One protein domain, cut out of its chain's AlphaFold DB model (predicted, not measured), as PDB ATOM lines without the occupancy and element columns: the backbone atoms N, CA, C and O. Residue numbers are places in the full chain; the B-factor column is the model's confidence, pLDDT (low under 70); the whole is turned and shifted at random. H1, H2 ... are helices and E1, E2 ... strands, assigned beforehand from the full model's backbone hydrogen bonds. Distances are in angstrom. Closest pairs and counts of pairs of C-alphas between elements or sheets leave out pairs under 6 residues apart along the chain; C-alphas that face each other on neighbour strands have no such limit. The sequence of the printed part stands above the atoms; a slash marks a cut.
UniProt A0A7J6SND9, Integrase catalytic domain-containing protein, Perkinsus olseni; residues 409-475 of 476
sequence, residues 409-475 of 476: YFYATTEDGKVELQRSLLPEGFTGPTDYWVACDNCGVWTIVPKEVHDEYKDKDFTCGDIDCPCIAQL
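AT A GLANCE: This is residues 409 to 475 of the 476 residues of the protein "Integrase catalytic domain-containing protein" of Perkinsus olseni (UniProt A0A7J6SND9). Two strand hairpins, E1-E2 and E3-E4, join side by side through E2 and E4 into one small twisted sheet; the short helix H1 grazes it by the edge strand E3, and the still shorter helix H2 lies off the sheet. A loop of residues 425 to 436 links the hairpins. The 67 printed residues run E1 E2 E3 E4 H1 H2, with sheet order E1 E2 E4 E3, mixed; the class is mixed, helices and strands, though under half of the residues are in named elements. The whole is compact, with a radius of gyration of the C-alphas of 12.1 A, and rounded, spanning 30 by 26 by 22 A.

IN THESE COORDINATES: E1 is residues 409 to 413, 13.5 A long, starting at C-alpha 409 (162.845, 178.672, 121.046). E2 is residues 419 to 424, 16.1 A. E4 is residues 446 to 448, 6.9 A, and E3 is residues 437 to 439, 6.8 A. H1 is residues 451 to 457, 10.0 A. H2 is residues 464 to 467, 5.6 A, ending at C-alpha 467 (158.471, 166.425, 120.706).

HOW THE PARTS SIT: The hairpin E1 and E2 is antiparallel at 138 degrees, with N 410 and O 422 3.0 A apart, within hydrogen-bond range. E2 is parallel to E4 at 37 degrees; N 448 and O 423 are within range at 2.8 A. The hairpin E3 and E4 is antiparallel at 151 degrees, with N 447 and O 438 within range at 2.8 A. From edge to edge the strands' lines turn by 95 degrees. H1 only grazes the sheet; its closest C-alphas to E3 are Val 438 and His 454, 6.6 A. H2 is not on the sheet and is apart from H1. In H1 every O i to N i+4 pair is within hydrogen-bond range; H2 is too short for such a pair.

THE WHOLE: The C-alphas farthest apart, of Thr 431 and Gln 474, are 33.7 A apart. The printed part has no cut. E2 to E3 is a long link. Mean pLDDT of the printed part is 81.0; residues 414 to 417, 429, 431 to 433 and 473 to 475 are under 70.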
ATOM      1  N   TYR A 409     162.935 178.120 119.705       82.94
ATOM      2  CA  TYR A 409     162.845 178.672 121.046       82.94
ATOM      3  C   TYR A 409     162.969 180.193 120.966       82.94
ATOM      4  O   TYR A 409     163.773 180.713 120.192       82.94
ATOM      5  N   PHE A 410     162.176 180.911 121.753       80.62
ATOM      6  CA  PHE A 410     162.227 182.367 121.840       80.62
ATOM      7  C   PHE A 410     161.797 182.825 123.232       80.62
ATOM      8  O   PHE A 410     161.107 182.107 123.949       80.62
ATOM      9  N   TYR A 411     162.215 184.023 123.622       78.12
ATOM     10  CA  TYR A 411     161.743 184.645 124.852       78.12
ATOM     11  C   TYR A 411     160.535 185.524 124.550       78.12
ATOM     12  O   TYR A 411     160.555 186.292 123.587       78.12
ATOM     13  N   ALA A 412     159.505 185.427 125.383       75.12
ATOM     14  CA  ALA A 412     158.343 186.298 125.321       75.12
ATOM     15  C   ALA A 412     158.059 186.896 126.696       75.12
ATOM     16  O   ALA A 412     158.303 186.274 127.731       75.12
ATOM     17  N   THR A 413     157.544 188.118 126.697       74.56
ATOM     18  CA  THR A 413     157.103 188.799 127.911       74.56
ATOM     19  C   THR A 413     155.640 188.450 128.159       74.56
ATOM     20  O   THR A 413     154.797 188.696 127.296       74.56
ATOM     21  N   THR A 414     155.333 187.861 129.314       69.62
ATOM     22  CA  THR A 414     153.953 187.585 129.737       69.62
ATOM     23  C   THR A 414     153.213 188.883 130.081       69.62
ATOM     24  O   THR A 414     153.835 189.936 130.242       69.62
ATOM     25  N   GLU A 415     151.881 188.831 130.216       67.56
ATOM     26  CA  GLU A 415     151.060 190.002 130.588       67.56
ATOM     27  C   GLU A 415     151.498 190.648 131.918       67.56
ATOM     28  O   GLU A 415     151.370 191.861 132.087       67.56
ATOM     29  N   ASP A 416     152.103 189.863 132.815       68.06
ATOM     30  CA  ASP A 416     152.654 190.313 134.100       68.06
ATOM     31  C   ASP A 416     154.067 190.924 133.991       68.06
ATOM     32  O   ASP A 416     154.695 191.249 135.001       68.06
ATOM     33  N   GLY A 417     154.601 191.074 132.775       65.12
ATOM     34  CA  GLY A 417     155.919 191.659 132.524       65.12
ATOM     35  C   GLY A 417     157.098 190.711 132.768       65.12
ATOM     36  O   GLY A 417     158.249 191.147 132.716       65.12
ATOM     37  N   LYS A 418     156.852 189.419 133.023       72.62
ATOM     38  CA  LYS A 418     157.905 188.416 133.235       72.62
ATOM     39  C   LYS A 418     158.378 187.862 131.888       72.62
ATOM     40  O   LYS A 418     157.568 187.480 131.052       72.62
ATOM     41  N   VAL A 419     159.692 187.813 131.672       70.25
ATOM     42  CA  VAL A 419     160.280 187.188 130.477       70.25
ATOM     43  C   VAL A 419     160.377 185.682 130.706       70.25
ATOM     44  O   VAL A 419     161.052 185.241 131.637       70.25
ATOM     45  N   GLU A 420     159.716 184.895 129.863       80.12
ATOM     46  CA  GLU A 420     159.715 183.433 129.930       80.12
ATOM     47  C   GLU A 420     160.165 182.825 128.596       80.12
ATOM     48  O   GLU A 420     159.961 183.396 127.523       80.12
ATOM     49  N   LEU A 421     160.826 181.666 128.667       82.25
ATOM     50  CA  LEU A 421     161.224 180.899 127.490       82.25
ATOM     51  C   LEU A 421     160.004 180.161 126.932       82.25
ATOM     52  O   LEU A 421     159.374 179.383 127.646       82.25
ATOM     53  N   GLN A 422     159.716 180.363 125.653       87.44
ATOM     54  CA  GLN A 422     158.626 179.735 124.913       87.44
ATOM     55  C   GLN A 422     159.153 179.016 123.668       87.44
ATOM     56  O   GLN A 422     160.321 179.156 123.285       87.44
ATOM     57  N   ARG A 423     158.294 178.202 123.047       88.69
ATOM     58  CA  ARG A 423     158.635 177.390 121.871       88.69
ATOM     59  C   ARG A 423     157.587 177.512 120.776       88.69
ATOM     60  O   ARG A 423     156.427 177.786 121.056       88.69
ATOM     61  N   SER A 424     157.977 177.244 119.536       88.62
ATOM     62  CA  SER A 424     157.055 177.099 118.407       88.62
ATOM     63  C   SER A 424     157.391 175.852 117.603       88.62
ATOM     64  O   SER A 424     158.548 175.669 117.228       88.62
ATOM     65  N   LEU A 425     156.384 175.013 117.334       87.31
ATOM     66  CA  LEU A 425     156.455 173.880 116.398       87.31
ATOM     67  C   LEU A 425     155.984 174.256 114.985       87.31
ATOM     68  O   LEU A 425     155.978 173.405 114.095       87.31
ATOM     69  N   LEU A 426     155.542 175.500 114.775       84.81
ATOM     70  CA  LEU A 426     154.984 175.923 113.495       84.81
ATOM     71  C   LEU A 426     156.076 176.017 112.413       84.81
ATOM     72  O   LEU A 426     157.165 176.531 112.685       84.81
ATOM     73  N   PRO A 427     155.791 175.575 111.173       78.50
ATOM     74  CA  PRO A 427     156.691 175.765 110.043       78.50
ATOM     75  C   PRO A 427     156.993 177.238 109.759       78.50
ATOM     76  O   PRO A 427     156.171 178.130 109.981       78.50
ATOM     77  N   GLU A 428     158.170 177.487 109.196       70.94
ATOM     78  CA  GLU A 428     158.545 178.807 108.693       70.94
ATOM     79  C   GLU A 428     157.592 179.203 107.546       70.94
ATOM     80  O   GLU A 428     157.466 178.476 106.564       70.94
ATOM     81  N   GLY A 429     156.873 180.322 107.689       66.56
ATOM     82  CA  GLY A 429     155.866 180.759 106.708       66.56
ATOM     83  C   GLY A 429     154.454 180.189 106.907       66.56
ATOM     84  O   GLY A 429     153.643 180.264 105.988       66.56
ATOM     85  N   PHE A 430     154.131 179.633 108.080       73.38
ATOM     86  CA  PHE A 430     152.777 179.169 108.401       73.38
ATOM     87  C   PHE A 430     151.738 180.309 108.338       73.38
ATOM     88  O   PHE A 430     151.868 181.316 109.031       73.38
ATOM     89  N   THR A 431     150.690 180.140 107.524       67.38
ATOM     90  CA  THR A 431     149.609 181.129 107.319       67.38
ATOM     91  C   THR A 431     148.285 180.753 107.998       67.38
ATOM     92  O   THR A 431     147.259 181.377 107.730       67.38
ATOM     93  N   GLY A 432     148.272 179.700 108.822       68.62
ATOM     94  CA  GLY A 432     147.097 179.279 109.591       68.62
ATOM     95  C   GLY A 432     146.941 180.035 110.923       68.62
ATOM     96  O   GLY A 432     147.774 180.878 111.253       68.62
ATOM     97  N   PRO A 433     145.892 179.736 111.713       66.38
ATOM     98  CA  PRO A 433     145.688 180.337 113.032       66.38
ATOM     99  C   PRO A 433     146.841 179.982 113.982       66.38
ATOM    100  O   PRO A 433     147.181 178.809 114.122       66.38
ATOM    101  N   THR A 434     147.423 180.979 114.649       71.94
ATOM    102  CA  THR A 434     148.584 180.828 115.553       71.94
ATOM    103  C   THR A 434     148.203 180.773 117.034       71.94
ATOM    104  O   THR A 434     149.067 180.871 117.902       71.94
ATOM    105  N   ASP A 435     146.913 180.639 117.336       79.44
ATOM    106  CA  ASP A 435     146.367 180.864 118.680       79.44
ATOM    107  C   ASP A 435     146.318 179.588 119.541       79.44
ATOM    108  O   ASP A 435     145.712 179.580 120.611       79.44
ATOM    109  N   TYR A 436     146.941 178.496 119.087       88.06
ATOM    110  CA  TYR A 436     146.933 177.210 119.782       88.06
ATOM    111  C   TYR A 436     148.213 177.005 120.588       88.06
ATOM    112  O   TYR A 436     149.318 176.948 120.043       88.06
ATOM    113  N   TRP A 437     148.040 176.856 121.898       90.81
ATOM    114  CA  TRP A 437     149.125 176.749 122.863       90.81
ATOM    115  C   TRP A 437     148.932 175.534 123.756       90.81
ATOM    116  O   TRP A 437     147.822 175.261 124.206       90.81
ATOM    117  N   VAL A 438     150.028 174.840 124.046       89.25
ATOM    118  CA  VAL A 438     150.068 173.752 125.027       89.25
ATOM    119  C   VAL A 438     151.257 173.998 125.953       89.25
ATOM    120  O   VAL A 438     152.356 174.325 125.494       89.25
ATOM    121  N   ALA A 439     151.042 173.893 127.262       90.19
ATOM    122  CA  ALA A 439     152.109 173.964 128.253       90.19
ATOM    123  C   ALA A 439     152.666 172.563 128.500       90.19
ATOM    124  O   ALA A 439     151.910 171.603 128.580       90.19
ATOM    125  N   CYS A 440     153.984 172.433 128.631       87.44
ATOM    126  CA  CYS A 440     154.561 171.163 129.054       87.44
ATOM    127  C   CYS A 440     154.283 170.910 130.540       87.44
ATOM    128  O   CYS A 440     154.738 171.696 131.371       87.44
ATOM    129  N   ASP A 441     153.666 169.781 130.886       87.44
ATOM    130  CA  ASP A 441     153.293 169.462 132.273       87.44
ATOM    131  C   ASP A 441     154.499 169.302 133.212       87.44
ATOM    132  O   ASP A 441     154.402 169.560 134.410       87.44
ATOM    133  N   ASN A 442     155.678 168.959 132.677       85.12
ATOM    134  CA  ASN A 442     156.893 168.824 133.486       85.12
ATOM    135  C   ASN A 442     157.619 170.150 133.751       85.12
ATOM    136  O   ASN A 442     158.148 170.347 134.840       85.12
ATOM    137  N   CYS A 443     157.751 171.025 132.747       83.06
ATOM    138  CA  CYS A 443     158.589 172.235 132.854       83.06
ATOM    139  C   CYS A 443     157.815 173.551 132.751       83.06
ATOM    140  O   CYS A 443     158.421 174.613 132.851       83.06
ATOM    141  N   GLY A 444     156.504 173.494 132.510       84.50
ATOM    142  CA  GLY A 444     155.636 174.659 132.356       84.50
ATOM    143  C   GLY A 444     155.893 175.490 131.097       84.50
ATOM    144  O   GLY A 444     155.306 176.556 130.943       84.50
ATOM    145  N   VAL A 445     156.771 175.046 130.192       87.38
ATOM    146  CA  VAL A 445     157.120 175.826 128.998       87.38
ATOM    147  C   VAL A 445     155.982 175.791 127.990       87.38
ATOM    148  O   VAL A 445     155.622 174.727 127.478       87.38
ATOM    149  N   TRP A 446     155.462 176.973 127.680       89.56
ATOM    150  CA  TRP A 446     154.429 177.179 126.676       89.56
ATOM    151  C   TRP A 446     154.974 176.987 125.261       89.56
ATOM    152  O   TRP A 446     156.008 177.548 124.884       89.56
ATOM    153  N   THR A 447     154.261 176.182 124.478       89.38
ATOM    154  CA  THR A 447     154.617 175.825 123.105       89.38
ATOM    155  C   THR A 447     153.463 176.161 122.167       89.38
ATOM    156  O   THR A 447     152.343 175.699 122.376       89.38
ATOM    157  N   ILE A 448     153.741 176.939 121.120       90.25
ATOM    158  CA  ILE A 448     152.819 177.157 120.001       90.25
ATOM    159  C   ILE A 448     152.812 175.897 119.147       90.25
ATOM    160  O   ILE A 448     153.871 175.443 118.697       90.25
ATOM    161  N   VAL A 449     151.629 175.347 118.901       87.94
ATOM    162  CA  VAL A 449     151.466 174.088 118.170       87.94
ATOM    163  C   VAL A 449     150.450 174.225 117.030       87.94
ATOM    164  O   VAL A 449     149.568 175.080 117.093       87.94
ATOM    165  N   PRO A 450     150.533 173.398 115.972       86.12
ATOM    166  CA  PRO A 450     149.443 173.253 115.014       86.12
ATOM    167  C   PRO A 450     148.156 172.780 115.699       86.12
ATOM    168  O   PRO A 450     148.199 172.113 116.738       86.12
ATOM    169  N   LYS A 451     147.004 173.075 115.091       86.00
ATOM    170  CA  LYS A 451     145.690 172.714 115.639       86.00
ATOM    171  C   LYS A 451     145.569 171.214 115.924       86.00
ATOM    172  O   LYS A 451     144.976 170.833 116.923       86.00
ATOM    173  N   GLU A 452     146.157 170.380 115.073       86.06
ATOM    174  CA  GLU A 452     146.116 168.920 115.177       86.06
ATOM    175  C   GLU A 452     146.786 168.434 116.466       86.06
ATOM    176  O   GLU A 452     146.245 167.581 117.163       86.06
ATOM    177  N   VAL A 453     147.928 169.034 116.815       84.75
ATOM    178  CA  VAL A 453     148.674 168.720 118.042       84.75
ATOM    179  C   VAL A 453     147.938 169.267 119.264       84.75
ATOM    180  O   VAL A 453     147.841 168.587 120.280       84.75
ATOM    181  N   HIS A 454     147.359 170.467 119.174       90.56
ATOM    182  CA  HIS A 454     146.514 170.989 120.248       90.56
ATOM    183  C   HIS A 454     145.306 170.080 120.510       90.56
ATOM    184  O   HIS A 454     145.030 169.743 121.653       90.56
ATOM    185  N   ASP A 455     144.587 169.652 119.471       88.38
ATOM    186  CA  ASP A 455     143.430 168.768 119.627       88.38
ATOM    187  C   ASP A 455     143.807 167.371 120.151       88.38
ATOM    188  O   ASP A 455     142.997 166.755 120.843       88.38
ATOM    189  N   GLU A 456     145.021 166.888 119.864       88.44
ATOM    190  CA  GLU A 456     145.553 165.625 120.392       88.44
ATOM    191  C   GLU A 456     145.875 165.694 121.896       88.44
ATOM    192  O   GLU A 456     145.608 164.726 122.616       88.44
ATOM    193  N   TYR A 457     146.416 166.827 122.361       88.00
ATOM    194  CA  TYR A 457     146.967 166.995 123.712       88.00
ATOM    195  C   TYR A 457     146.164 167.932 124.632       88.00
ATOM    196  O   TYR A 457     146.519 168.092 125.790       88.00
ATOM    197  N   LYS A 458     145.050 168.526 124.188       85.69
ATOM    198  CA  LYS A 458     144.210 169.394 125.046       85.69
ATOM    199  C   LYS A 458     143.626 168.691 126.280       85.69
ATOM    200  O   LYS A 458     143.335 169.357 127.265       85.69
ATOM    201  N   ASP A 459     143.455 167.370 126.207       87.94
ATOM    202  CA  ASP A 459     142.872 166.527 127.260       87.94
ATOM    203  C   ASP A 459     143.851 165.416 127.718       87.94
ATOM    204  O   ASP A 459     143.430 164.419 128.309       87.94
ATOM    205  N   LYS A 460     145.150 165.536 127.401       88.56
ATOM    206  CA  LYS A 460     146.202 164.560 127.740       88.56
ATOM    207  C   LYS A 460     147.471 165.269 128.200       88.56
ATOM    208  O   LYS A 460     147.717 166.397 127.795       88.56
ATOM    209  N   ASP A 461     148.308 164.562 128.950       89.06
ATOM    210  CA  ASP A 461     149.612 165.083 129.361       89.06
ATOM    211  C   ASP A 461     150.509 165.344 128.138       89.06
ATOM    212  O   ASP A 461     150.643 164.494 127.251       89.06
ATOM    213  N   PHE A 462     151.142 166.516 128.105       90.19
ATOM    214  CA  PHE A 462     152.107 166.932 127.096       90.19
ATOM    215  C   PHE A 462     153.486 167.141 127.726       90.19
ATOM    216  O   PHE A 462     153.726 168.034 128.546       90.19
ATOM    217  N   THR A 463     154.458 166.342 127.300       89.81
ATOM    218  CA  THR A 463     155.829 166.386 127.812       89.81
ATOM    219  C   THR A 463     156.822 166.816 126.736       89.81
ATOM    220  O   THR A 463     156.580 166.722 125.537       89.81
ATOM    221  N   CYS A 464     158.016 167.263 127.143       86.31
ATOM    222  CA  CYS A 464     159.090 167.544 126.179       86.31
ATOM    223  C   CYS A 464     159.504 166.290 125.380       86.31
ATOM    224  O   CYS A 464     160.004 166.423 124.264       86.31
ATOM    225  N   GLY A 465     159.258 165.091 125.925       84.38
ATOM    226  CA  GLY A 465     159.502 163.823 125.240       84.38
ATOM    227  C   GLY A 465     158.606 163.618 124.018       84.38
ATOM    228  O   GLY A 465     159.072 163.069 123.027       84.38
ATOM    229  N   ASP A 466     157.375 164.140 124.028       86.38
ATOM    230  CA  ASP A 466     156.424 164.024 122.908       86.38
ATOM    231  C   ASP A 466     156.901 164.727 121.626       86.38
ATOM    232  O   ASP A 466     156.475 164.395 120.513       86.38
ATOM    233  N   ILE A 467     157.817 165.685 121.786       85.69
ATOM    234  CA  ILE A 467     158.471 166.425 120.706       85.69
ATOM    235  C   ILE A 467     159.950 166.039 120.549       85.69
ATOM    236  O   ILE A 467     160.718 166.808 119.974       85.69
ATOM    237  N   ASP A 468     160.373 164.874 121.042       84.69
ATOM    238  CA  ASP A 468     161.756 164.373 120.973       84.69
ATOM    239  C   ASP A 468     162.809 165.341 121.552       84.69
ATOM    240  O   ASP A 468     163.929 165.429 121.045       84.69
ATOM    241  N   CYS A 469     162.465 166.105 122.596       81.50
ATOM    242  CA  CYS A 469     163.375 167.071 123.213       81.50
ATOM    243  C   CYS A 469     163.637 166.760 124.695       81.50
ATOM    244  O   CYS A 469     162.714 166.387 125.424       81.50
ATOM    245  N   PRO A 470     164.871 166.971 125.192       79.44
ATOM    246  CA  PRO A 470     165.143 166.882 126.623       79.44
ATOM    247  C   PRO A 470     164.337 167.939 127.389       79.44
ATOM    248  O   PRO A 470     164.109 169.055 126.911       79.44
ATOM    249  N   CYS A 471     163.873 167.581 128.588       78.38
ATOM    250  CA  CYS A 471     163.084 168.491 129.407       78.38
ATOM    251  C   CYS A 471     163.971 169.610 129.965       78.38
ATOM    252  O   CYS A 471     165.016 169.345 130.550       78.38
ATOM    253  N   ILE A 472     163.527 170.865 129.850       70.69
ATOM    254  CA  ILE A 472     164.294 172.020 130.349       70.69
ATOM    255  C   ILE A 472     164.456 171.976 131.872       70.69
ATOM    256  O   ILE A 472     165.504 172.354 132.377       70.69
ATOM    257  N   ALA A 473     163.476 171.426 132.595       65.00
ATOM    258  CA  ALA A 473     163.569 171.216 134.042       65.00
ATOM    259  C   ALA A 473     164.635 170.179 134.458       65.00
ATOM    260  O   ALA A 473     164.907 170.044 135.641       65.00
ATOM    261  N   GLN A 474     165.207 169.423 133.513       59.66
ATOM    262  CA  GLN A 474     166.318 168.491 133.753       59.66
ATOM    263  C   GLN A 474     167.681 169.076 133.337       59.66
ATOM    264  O   GLN A 474     168.707 168.436 133.553       59.66
ATOM    265  N   LEU A 475     167.690 170.248 132.689       56.34
ATOM    266  CA  LEU A 475     168.882 170.928 132.162       56.34
ATOM    267  C   LEU A 475     169.280 172.167 132.988       56.34
ATOM    268  O   LEU A 475     170.377 172.692 132.794       56.34
TER     269      LEU A 475